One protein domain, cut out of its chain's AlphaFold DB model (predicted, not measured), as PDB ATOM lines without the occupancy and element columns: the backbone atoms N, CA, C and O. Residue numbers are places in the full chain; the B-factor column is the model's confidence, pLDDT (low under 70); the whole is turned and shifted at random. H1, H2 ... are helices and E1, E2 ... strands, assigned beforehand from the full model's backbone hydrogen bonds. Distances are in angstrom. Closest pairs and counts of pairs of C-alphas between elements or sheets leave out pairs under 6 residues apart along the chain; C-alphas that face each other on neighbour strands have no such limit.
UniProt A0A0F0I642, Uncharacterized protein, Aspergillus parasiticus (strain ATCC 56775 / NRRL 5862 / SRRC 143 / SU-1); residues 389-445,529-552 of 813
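This is residues 389 to 445 and 529 to 552 of the 813 residues of an uncharacterized protein of Aspergillus parasiticus (strain ATCC 56775 / NRRL 5862 / SRRC 143 / SU-1) (UniProt A0A0F0I642). What shape do these coordinates make? A small two-stranded hairpin, E1 and E2, sits by the far part of a long helix, H1, and a second long helix, H2, meets H1 near the first ends of both, so that the two helices make an open V. The long link of residues 404 to 419 runs from the hairpin back to the corner of the V, and residues 546 to 552 of H2 stick out as a free arm. What is it built of? The printed part has 81 residues with two named strands and two named helices, in the order E1, E2, H1, H2; the sheet, E1 - E2, is antiparallel and the class is mostly helix. The whole is loose, with a radius of gyration of the C-alphas of 14.7 A and spans of 43 by 31 by 22 A.

How is the sheet paired? E1, residues 394 to 397, and E2, residues 400 to 403, are a hairpin of antiparallel neighbours, with 152 degrees between their directions. N 395 and O 402 are within hydrogen-bond range at 2.9 A, as are N 400 and O 397 at 2.9 A. Residues 389 to 390 also pair, antiparallel, with residues 395 to 396 of E1. What comes near the sheet? H1, residues 420 to 440, has 5 pairs of C-alphas within 8 A of E2, the closest being those of Val 402 and Gly 438, 5.6 A apart. E1 and H1 are near each other, with 5 pairs of C-alphas within 10 A. Where is the other helix? H2, residues 532 to 552, touches H1 with its residues 534 to 538 alone, and H1 does so with residues 420 to 426 alone; the closest C-alphas, those of Asp 422 and Gly 534, are 5.3 A apart. They run the same way at a steep tilt of 57 degrees. H2 is apart from E1 and E2. Are the helix backbones complete? In H1 every O i to N i+4 pair is within hydrogen-bond range, and in H2 15 of 17 are.

Where are the strands? E1 begins at C-alpha 394, (120.712, 176.140, 128.956), and is 9.6 A long; E2 is 10.1 A long. Where are the helices? H1 begins at C-alpha 420, (112.901, 158.791, 110.854), and is 30.6 A long. H2 is 29.2 A long and ends at C-alpha 552, (127.256, 182.848, 107.466).

How large is it? The two C-alphas farthest apart, those of Ser 398 and Pro 418, are 43.2 A from each other. Which links are long or cut? E1 to E2 is a tight link and E2 to H1 a long one of 16 residues. Residues 446 to 528 are not printed, and C-alphas 445 and 529 are 28.4 A apart across the cut. Where is confidence low? Residues 389 to 390, 396 to 401, 417 to 419, 439 to 445 and 533 are under 70; the mean pLDDT of the printed part is 75.4.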
ATOM      1  N   TYR A 389     118.130 174.986 137.286       65.81
ATOM      2  CA  TYR A 389     116.982 174.982 136.375       65.81
ATOM      3  C   TYR A 389     117.413 174.999 134.908       65.81
ATOM      4  O   TYR A 389     118.445 175.567 134.551       65.81
ATOM      5  N   THR A 390     116.597 174.400 134.040       69.31
ATOM      6  CA  THR A 390     116.740 174.519 132.587       69.31
ATOM      7  C   THR A 390     115.944 175.714 132.061       69.31
ATOM      8  O   THR A 390     114.829 175.985 132.505       69.31
ATOM      9  N   SER A 391     116.517 176.449 131.111       70.81
ATOM     10  CA  SER A 391     115.917 177.622 130.470       70.81
ATOM     11  C   SER A 391     116.280 177.621 128.987       70.81
ATOM     12  O   SER A 391     117.387 178.011 128.615       70.81
ATOM     13  N   SER A 392     115.351 177.178 128.137       74.38
ATOM     14  CA  SER A 392     115.640 176.832 126.736       74.38
ATOM     15  C   SER A 392     116.813 175.834 126.667       74.38
ATOM     16  O   SER A 392     116.846 174.895 127.462       74.38
ATOM     17  N   GLN A 393     117.789 176.035 125.776       72.81
ATOM     18  CA  GLN A 393     118.977 175.182 125.631       72.81
ATOM     19  C   GLN A 393     120.081 175.445 126.677       72.81
ATOM     20  O   GLN A 393     121.265 175.336 126.366       72.81
ATOM     21  N   TRP A 394     119.733 175.831 127.906       77.06
ATOM     22  CA  TRP A 394     120.712 176.140 128.956       77.06
ATOM     23  C   TRP A 394     120.326 175.504 130.284       77.06
ATOM     24  O   TRP A 394     119.195 175.660 130.741       77.06
ATOM     25  N   LEU A 395     121.280 174.843 130.934       76.44
ATOM     26  CA  LEU A 395     121.191 174.421 132.328       76.44
ATOM     27  C   LEU A 395     121.918 175.460 133.176       76.44
ATOM     28  O   LEU A 395     123.133 175.620 133.066       76.44
ATOM     29  N   VAL A 396     121.174 176.176 134.012       69.75
ATOM     30  CA  VAL A 396     121.723 177.169 134.935       69.75
ATOM     31  C   VAL A 396     121.887 176.519 136.302       69.75
ATOM     32  O   VAL A 396     120.896 176.161 136.936       69.75
ATOM     33  N   ILE A 397     123.132 176.395 136.761       63.94
ATOM     34  CA  ILE A 397     123.490 175.919 138.101       63.94
ATOM     35  C   ILE A 397     124.171 177.071 138.840       63.94
ATOM     36  O   ILE A 397     125.302 177.430 138.523       63.94
ATOM     37  N   SER A 398     123.501 177.658 139.835       57.53
ATOM     38  CA  SER A 398     124.073 178.712 140.700       57.53
ATOM     39  C   SER A 398     124.736 179.878 139.932       57.53
ATOM     40  O   SER A 398     125.792 180.374 140.318       57.53
ATOM     41  N   ASN A 399     124.079 180.329 138.854       58.72
ATOM     42  CA  ASN A 399     124.515 181.343 137.874       58.72
ATOM     43  C   ASN A 399     125.589 180.924 136.847       58.72
ATOM     44  O   ASN A 399     125.918 181.738 135.987       58.72
ATOM     45  N   THR A 400     126.078 179.681 136.849       57.47
ATOM     46  CA  THR A 400     126.837 179.132 135.711       57.47
ATOM     47  C   THR A 400     125.863 178.509 134.713       57.47
ATOM     48  O   THR A 400     125.123 177.595 135.070       57.47
ATOM     49  N   SER A 401     125.845 178.998 133.471       65.00
ATOM     50  CA  SER A 401     125.013 178.463 132.384       65.00
ATOM     51  C   SER A 401     125.813 177.516 131.489       65.00
ATOM     52  O   SER A 401     126.722 177.952 130.784       65.00
ATOM     53  N   VAL A 402     125.442 176.240 131.485       73.62
ATOM     54  CA  VAL A 402     125.989 175.203 130.601       73.62
ATOM     55  C   VAL A 402     125.043 174.996 129.422       73.62
ATOM     56  O   VAL A 402     123.823 175.010 129.607       73.62
ATOM     57  N   PHE A 403     125.584 174.797 128.218       77.75
ATOM     58  CA  PHE A 403     124.771 174.469 127.047       77.75
ATOM     59  C   PHE A 403     124.073 173.115 127.249       77.75
ATOM     60  O   PHE A 403     124.691 172.121 127.628       77.75
ATOM     61  N   TRP A 404     122.757 173.095 127.064       82.44
ATOM     62  CA  TRP A 404     121.884 171.990 127.452       82.44
ATOM     63  C   TRP A 404     120.802 171.762 126.389       82.44
ATOM     64  O   TRP A 404     119.622 172.032 126.632       82.44
ATOM     65  N   PRO A 405     121.194 171.304 125.187       80.00
ATOM     66  CA  PRO A 405     120.296 171.176 124.042       80.00
ATOM     67  C   PRO A 405     119.177 170.166 124.305       80.00
ATOM     68  O   PRO A 405     119.258 169.358 125.237       80.00
ATOM     69  N   THR A 406     118.147 170.167 123.459       79.06
ATOM     70  CA  THR A 406     117.159 169.085 123.372       79.06
ATOM     71  C   THR A 406     117.277 168.363 122.032       79.06
ATOM     72  O   THR A 406     117.620 168.972 121.021       79.06
ATOM     73  N   SER A 407     116.976 167.063 121.987       72.88
ATOM     74  CA  SER A 407     117.007 166.294 120.730       72.88
ATOM     75  C   SER A 407     116.019 166.819 119.679       72.88
ATOM     76  O   SER A 407     116.251 166.677 118.483       72.88
ATOM     77  N   THR A 408     114.948 167.497 120.096       73.25
ATOM     78  CA  THR A 408     114.005 168.178 119.197       73.25
ATOM     79  C   THR A 408     114.595 169.373 118.446       73.25
ATOM     80  O   THR A 408     114.051 169.739 117.408       73.25
ATOM     81  N   ASP A 409     115.699 169.956 118.918       71.25
ATOM     82  CA  ASP A 409     116.332 171.115 118.273       71.25
ATOM     83  C   ASP A 409     117.204 170.720 117.060       71.25
ATOM     84  O   ASP A 409     117.544 171.571 116.240       71.25
ATOM     85  N   TYR A 410     117.570 169.435 116.942       78.12
ATOM     86  CA  TYR A 410     118.640 168.953 116.056       78.12
ATOM     87  C   TYR A 410     118.241 167.740 115.190       78.12
ATOM     88  O   TYR A 410     119.066 166.891 114.858       78.12
ATOM     89  N   LEU A 411     116.963 167.660 114.804       82.62
ATOM     90  CA  LEU A 411     116.423 166.610 113.928       82.62
ATOM     91  C   LEU A 411     116.848 166.816 112.461       82.62
ATOM     92  O   LEU A 411     116.103 167.351 111.639       82.62
ATOM     93  N   TYR A 412     118.064 166.390 112.133       84.31
ATOM     94  CA  TYR A 412     118.629 166.472 110.787       84.31
ATOM     95  C   TYR A 412     118.223 165.272 109.928       84.31
ATOM     96  O   TYR A 412     118.742 164.181 110.108       84.31
ATOM     97  N   GLY A 413     117.304 165.478 108.980       78.69
ATOM     98  CA  GLY A 413     116.847 164.457 108.030       78.69
ATOM     99  C   GLY A 413     115.319 164.286 108.008       78.69
ATOM    100  O   GLY A 413     114.592 165.121 108.551       78.69
ATOM    101  N   PRO A 414     114.797 163.231 107.355       74.94
ATOM    102  CA  PRO A 414     113.359 163.005 107.232       74.94
ATOM    103  C   PRO A 414     112.739 162.571 108.569       74.94
ATOM    104  O   PRO A 414     112.851 161.423 108.978       74.94
ATOM    105  N   THR A 415     112.002 163.465 109.229       75.88
ATOM    106  CA  THR A 415     111.290 163.174 110.493       75.88
ATOM    107  C   THR A 415     110.028 162.312 110.326       75.88
ATOM    108  O   THR A 415     109.349 162.006 111.304       75.88
ATOM    109  N   THR A 416     109.705 161.894 109.097       75.00
ATOM    110  CA  THR A 416     108.571 161.018 108.767       75.00
ATOM    111  C   THR A 416     108.933 160.067 107.628       75.00
ATOM    112  O   THR A 416     109.415 160.525 106.593       75.00
ATOM    113  N   GLY A 417     108.611 158.778 107.771       69.81
ATOM    114  CA  GLY A 417     108.922 157.739 106.781       69.81
ATOM    115  C   GLY A 417     110.108 156.853 107.198       69.81
ATOM    116  O   GLY A 417     110.494 156.879 108.368       69.81
ATOM    117  N   PRO A 418     110.669 156.040 106.281       64.44
ATOM    118  CA  PRO A 418     111.904 155.301 106.548       64.44
ATOM    119  C   PRO A 418     113.058 156.269 106.872       64.44
ATOM    120  O   PRO A 418     113.136 157.352 106.294       64.44
ATOM    121  N   GLY A 419     113.919 155.892 107.823       68.12
ATOM    122  CA  GLY A 419     115.010 156.730 108.344       68.12
ATOM    123  C   GLY A 419     114.624 157.687 109.484       68.12
ATOM    124  O   GLY A 419     115.506 158.231 110.146       68.12
ATOM    125  N   ALA A 420     113.332 157.883 109.780       79.50
ATOM    126  CA  ALA A 420     112.901 158.791 110.854       79.50
ATOM    127  C   ALA A 420     113.332 158.331 112.262       79.50
ATOM    128  O   ALA A 420     113.553 159.159 113.146       79.50
ATOM    129  N   SER A 421     113.483 157.019 112.462       81.94
ATOM    130  CA  SER A 421     114.088 156.389 113.646       81.94
ATOM    131  C   SER A 421     115.492 156.919 113.932       81.94
ATOM    132  O   SER A 421     115.819 157.279 115.061       81.94
ATOM    133  N   ASP A 422     116.301 156.998 112.886       81.50
ATOM    134  CA  ASP A 422     117.738 157.245 112.930       81.50
ATOM    135  C   ASP A 422     118.019 158.737 113.108       81.50
ATOM    136  O   ASP A 422     118.869 159.116 113.907       81.50
ATOM    137  N   VAL A 423     117.203 159.588 112.476       85.75
ATOM    138  CA  VAL A 423     117.164 161.041 112.721       85.75
ATOM    139  C   VAL A 423     116.850 161.349 114.190       85.75
ATOM    140  O   VAL A 423     117.501 162.196 114.803       85.75
ATOM    141  N   ILE A 424     115.874 160.647 114.781       86.00
ATOM    142  CA  ILE A 424     115.538 160.790 116.206       86.00
ATOM    143  C   ILE A 424     116.681 160.269 117.089       86.00
ATOM    144  O   ILE A 424     117.001 160.903 118.094       86.00
ATOM    145  N   CYS A 425     117.304 159.144 116.726       86.31
ATOM    146  CA  CYS A 425     118.382 158.551 117.512       86.31
ATOM    147  C   CYS A 425     119.658 159.405 117.514       86.31
ATOM    148  O   CYS A 425     120.176 159.734 118.582       86.31
ATOM    149  N   ALA A 426     120.116 159.843 116.338       85.75
ATOM    150  CA  ALA A 426     121.267 160.729 116.197       85.75
ATOM    151  C   ALA A 426     121.092 161.995 117.048       85.75
ATOM    152  O   ALA A 426     121.981 162.360 117.814       85.75
ATOM    153  N   ALA A 427     119.904 162.609 117.013       87.38
ATOM    154  CA  ALA A 427     119.608 163.795 117.810       87.38
ATOM    155  C   ALA A 427     119.562 163.530 119.333       87.38
ATOM    156  O   ALA A 427     119.861 164.432 120.120       87.38
ATOM    157  N   GLN A 428     119.230 162.311 119.783       86.56
ATOM    158  CA  GLN A 428     119.363 161.914 121.196       86.56
ATOM    159  C   GLN A 428     120.831 161.767 121.617       86.56
ATOM    160  O   GLN A 428     121.195 162.220 122.704       86.56
ATOM    161  N   TRP A 429     121.681 161.201 120.759       85.31
ATOM    162  CA  TRP A 429     123.121 161.105 121.010       85.31
ATOM    163  C   TRP A 429     123.817 162.464 120.982       85.31
ATOM    164  O   TRP A 429     124.553 162.780 121.910       85.31
ATOM    165  N   MET A 430     123.501 163.325 120.014       85.62
ATOM    166  CA  MET A 430     123.979 164.715 119.963       85.62
ATOM    167  C   MET A 430     123.575 165.510 121.215       85.62
ATOM    168  O   MET A 430     124.366 166.291 121.742       85.62
ATOM    169  N   GLN A 431     122.362 165.276 121.734       86.81
ATOM    170  CA  GLN A 431     121.924 165.832 123.014       86.81
ATOM    171  C   GLN A 431     122.771 165.314 124.190       86.81
ATOM    172  O   GLN A 431     123.099 166.091 125.085       86.81
ATOM    173  N   TYR A 432     123.081 164.015 124.235       83.50
ATOM    174  CA  TYR A 432     123.876 163.418 125.312       83.50
ATOM    175  C   TYR A 432     125.319 163.939 125.306       83.50
ATOM    176  O   TYR A 432     125.801 164.421 126.331       83.50
ATOM    177  N   ASP A 433     125.964 163.909 124.141       81.12
ATOM    178  CA  ASP A 433     127.343 164.334 123.898       81.12
ATOM    179  C   ASP A 433     127.618 165.753 124.416       81.12
ATOM    180  O   ASP A 433     128.539 165.972 125.205       81.12
ATOM    181  N   GLU A 434     126.790 166.723 124.021       82.69
ATOM    182  CA  GLU A 434     126.965 168.120 124.432       82.69
ATOM    183  C   GLU A 434     126.661 168.340 125.916       82.69
ATOM    184  O   GLU A 434     127.314 169.156 126.566       82.69
ATOM    185  N   ARG A 435     125.730 167.573 126.498       82.31
ATOM    186  CA  ARG A 435     125.476 167.606 127.945       82.31
ATOM    187  C   ARG A 435     126.631 166.993 128.741       82.31
ATOM    188  O   ARG A 435     126.960 167.519 129.798       82.31
ATOM    189  N   SER A 436     127.273 165.936 128.240       74.12
ATOM    190  CA  SER A 436     128.469 165.325 128.847       74.12
ATOM    191  C   SER A 436     129.683 166.262 128.779       74.12
ATOM    192  O   SER A 436     130.314 166.540 129.804       74.12
ATOM    193  N   ARG A 437     129.948 166.864 127.609       72.50
ATOM    194  CA  ARG A 437     130.962 167.926 127.437       72.50
ATOM    195  C   ARG A 437     130.677 169.121 128.347       72.50
ATOM    196  O   ARG A 437     131.582 169.624 129.012       72.50
ATOM    197  N   GLY A 438     129.414 169.533 128.427       70.81
ATOM    198  CA  GLY A 438     128.942 170.612 129.286       70.81
ATOM    199  C   GLY A 438     129.119 170.341 130.784       70.81
ATOM    200  O   GLY A 438     129.561 171.225 131.508       70.81
ATOM    201  N   LEU A 439     128.821 169.130 131.266       67.44
ATOM    202  CA  LEU A 439     129.102 168.746 132.654       67.44
ATOM    203  C   LEU A 439     130.609 168.666 132.920       67.44
ATOM    204  O   LEU A 439     131.067 169.147 133.951       67.44
ATOM    205  N   SER A 440     131.384 168.115 131.985       60.66
ATOM    206  CA  SER A 440     132.841 168.001 132.112       60.66
ATOM    207  C   SER A 440     133.540 169.366 132.173       60.66
ATOM    208  O   SER A 440     134.527 169.512 132.892       60.66
ATOM    209  N   SER A 441     133.015 170.393 131.492       60.91
ATOM    210  CA  SER A 441     133.562 171.761 131.551       60.91
ATOM    211  C   SER A 441     133.285 172.498 132.871       60.91
ATOM    212  O   SER A 441     133.918 173.518 133.139       60.91
ATOM    213  N   LEU A 442     132.420 171.960 133.744       59.47
ATOM    214  CA  LEU A 442     132.300 172.403 135.142       59.47
ATOM    215  C   LEU A 442     133.432 171.871 136.042       59.47
ATOM    216  O   LEU A 442     133.556 172.311 137.185       59.47
ATOM    217  N   GLY A 443     134.256 170.950 135.532       49.00
ATOM    218  CA  GLY A 443     135.353 170.310 136.249       49.00
ATOM    219  C   GLY A 443     135.001 168.937 136.843       49.00
ATOM    220  O   GLY A 443     133.847 168.498 136.811       49.00
ATOM    221  N   PRO A 444     136.005 168.230 137.391       46.00
ATOM    222  CA  PRO A 444     135.830 166.892 137.942       46.00
ATOM    223  C   PRO A 444     134.899 166.882 139.161       46.00
ATOM    224  O   PRO A 444     134.972 167.730 140.046       46.00
ATOM    225  N   THR A 445     134.044 165.863 139.224       46.88
ATOM    226  CA  THR A 445     133.131 165.598 140.349       46.88
ATOM    227  C   THR A 445     133.855 164.996 141.549       46.88
ATOM    228  O   THR A 445     133.444 165.208 142.690       46.88
ATOM    229  N   ILE A 529     120.625 152.871 118.538       77.69
ATOM    230  CA  ILE A 529     121.749 152.913 117.600       77.69
ATOM    231  C   ILE A 529     121.188 153.488 116.294       77.69
ATOM    232  O   ILE A 529     120.028 153.221 115.969       77.69
ATOM    233  N   ALA A 530     121.954 154.329 115.596       75.62
ATOM    234  CA  ALA A 530     121.523 154.974 114.357       75.62
ATOM    235  C   ALA A 530     122.149 154.265 113.146       75.62
ATOM    236  O   ALA A 530     123.373 154.190 113.028       75.62
ATOM    237  N   GLU A 531     121.316 153.733 112.252       71.56
ATOM    238  CA  GLU A 531     121.774 152.908 111.134       71.56
ATOM    239  C   GLU A 531     122.345 153.746 109.985       71.56
ATOM    240  O   GLU A 531     121.872 154.848 109.687       71.56
ATOM    241  N   LEU A 532     123.337 153.189 109.279       70.38
ATOM    242  CA  LEU A 532     124.047 153.864 108.183       70.38
ATOM    243  C   LEU A 532     123.088 154.433 107.122       70.38
ATOM    244  O   LEU A 532     123.265 155.572 106.692       70.38
ATOM    245  N   GLU A 533     122.063 153.673 106.719       69.88
ATOM    246  CA  GLU A 533     121.111 154.084 105.675       69.88
ATOM    247  C   GLU A 533     120.294 155.325 106.087       69.88
ATOM    248  O   GLU A 533     120.118 156.245 105.286       69.88
ATOM    249  N   GLY A 534     119.868 155.411 107.353       71.81
ATOM    250  CA  GLY A 534     119.200 156.596 107.899       71.81
ATOM    251  C   GLY A 534     120.167 157.767 108.115       71.81
ATOM    252  O   GLY A 534     119.867 158.909 107.750       71.81
ATOM    253  N   CYS A 535     121.369 157.481 108.623       78.88
ATOM    254  CA  CYS A 535     122.429 158.465 108.851       78.88
ATOM    255  C   CYS A 535     122.936 159.159 107.574       78.88
ATOM    256  O   CYS A 535     123.497 160.251 107.678       78.88
ATOM    257  N   ILE A 536     122.689 158.623 106.370       75.62
ATOM    258  CA  ILE A 536     122.951 159.340 105.107       75.62
ATOM    259  C   ILE A 536     122.182 160.669 105.053       75.62
ATOM    260  O   ILE A 536     122.773 161.712 104.761       75.62
ATOM    261  N   GLY A 537     120.889 160.661 105.394       76.94
ATOM    262  CA  GLY A 537     120.069 161.877 105.447       76.94
ATOM    263  C   GLY A 537     120.520 162.851 106.541       76.94
ATOM    264  O   GLY A 537     120.507 164.068 106.330       76.94
ATOM    265  N   VAL A 538     120.978 162.310 107.677       84.44
ATOM    266  CA  VAL A 538     121.518 163.074 108.814       84.44
ATOM    267  C   VAL A 538     122.796 163.811 108.416       84.44
ATOM    268  O   VAL A 538     122.855 165.036 108.532       84.44
ATOM    269  N   TRP A 539     123.794 163.106 107.875       81.56
ATOM    270  CA  TRP A 539     125.063 163.705 107.456       81.56
ATOM    271  C   TRP A 539     124.914 164.677 106.287       81.56
ATOM    272  O   TRP A 539     125.591 165.704 106.287       81.56
ATOM    273  N   GLN A 540     124.032 164.418 105.315       81.00
ATOM    274  CA  GLN A 540     123.766 165.363 104.221       81.00
ATOM    275  C   GLN A 540     123.156 166.672 104.744       81.00
ATOM    276  O   GLN A 540     123.647 167.755 104.422       81.00
ATOM    277  N   THR A 541     122.137 166.571 105.604       85.94
ATOM    278  CA  THR A 541     121.461 167.730 106.206       85.94
ATOM    279  C   THR A 541     122.415 168.516 107.109       85.94
ATOM    280  O   THR A 541     122.547 169.729 106.947       85.94
ATOM    281  N   TYR A 542     123.157 167.829 107.988       87.38
ATOM    282  CA  TYR A 542     124.216 168.436 108.799       87.38
ATOM    283  C   TYR A 542     125.274 169.129 107.931       87.38
ATOM    284  O   TYR A 542     125.662 170.251 108.235       87.38
ATOM    285  N   SER A 543     125.732 168.506 106.842       81.50
ATOM    286  CA  SER A 543     126.803 169.067 106.006       81.50
ATOM    287  C   SER A 543     126.363 170.320 105.247       81.50
ATOM    288  O   SER A 543     127.155 171.256 105.147       81.50
ATOM    289  N   SER A 544     125.114 170.379 104.758       83.88
ATOM    290  CA  SER A 544     124.561 171.606 104.161       83.88
ATOM    291  C   SER A 544     124.471 172.703 105.215       83.88
ATOM    292  O   SER A 544     125.132 173.731 105.084       83.88
ATOM    293  N   LEU A 545     123.779 172.435 106.330       85.25
ATOM    294  CA  LEU A 545     123.594 173.407 107.409       85.25
ATOM    295  C   LEU A 545     124.924 173.867 108.015       85.25
ATOM    296  O   LEU A 545     125.069 175.039 108.335       85.25
ATOM    297  N   SER A 546     125.917 172.985 108.153       83.12
ATOM    298  CA  SER A 546     127.238 173.320 108.696       83.12
ATOM    299  C   SER A 546     128.072 174.135 107.713       83.12
ATOM    300  O   SER A 546     128.868 174.961 108.155       83.12
ATOM    301  N   SER A 547     127.896 173.931 106.405       81.44
ATOM    302  CA  SER A 547     128.553 174.736 105.368       81.44
ATOM    303  C   SER A 547     127.903 176.113 105.248       81.44
ATOM    304  O   SER A 547     128.600 177.120 105.193       81.44
ATOM    305  N   GLU A 548     126.569 176.169 105.275       84.12
ATOM    306  CA  GLU A 548     125.789 177.408 105.317       84.12
ATOM    307  C   GLU A 548     126.092 178.204 106.592       84.12
ATOM    308  O   GLU A 548     126.357 179.404 106.515       84.12
ATOM    309  N   TYR A 549     126.150 177.539 107.752       83.56
ATOM    310  CA  TYR A 549     126.531 178.161 109.016       83.56
ATOM    311  C   TYR A 549     127.947 178.734 108.933       83.56
ATOM    312  O   TYR A 549     128.101 179.942 109.097       83.56
ATOM    313  N   ALA A 550     128.950 177.921 108.577       79.25
ATOM    314  CA  ALA A 550     130.347 178.349 108.451       79.25
ATOM    315  C   ALA A 550     130.581 179.432 107.377       79.25
ATOM    316  O   ALA A 550     131.541 180.189 107.481       79.25
ATOM    317  N   ALA A 551     129.712 179.545 106.367       82.69
ATOM    318  CA  ALA A 551     129.719 180.657 105.414       82.69
ATOM    319  C   ALA A 551     128.989 181.913 105.940       82.69
ATOM    320  O   ALA A 551     129.286 183.024 105.502       82.69
ATOM    321  N   SER A 552     128.033 181.753 106.862       80.19
ATOM    322  CA  SER A 552     127.256 182.848 107.466       80.19
ATOM    323  C   SER A 552     127.918 183.500 108.686       80.19
ATOM    324  O   SER A 552     127.576 184.635 109.025       80.19
TER     325      SER A 552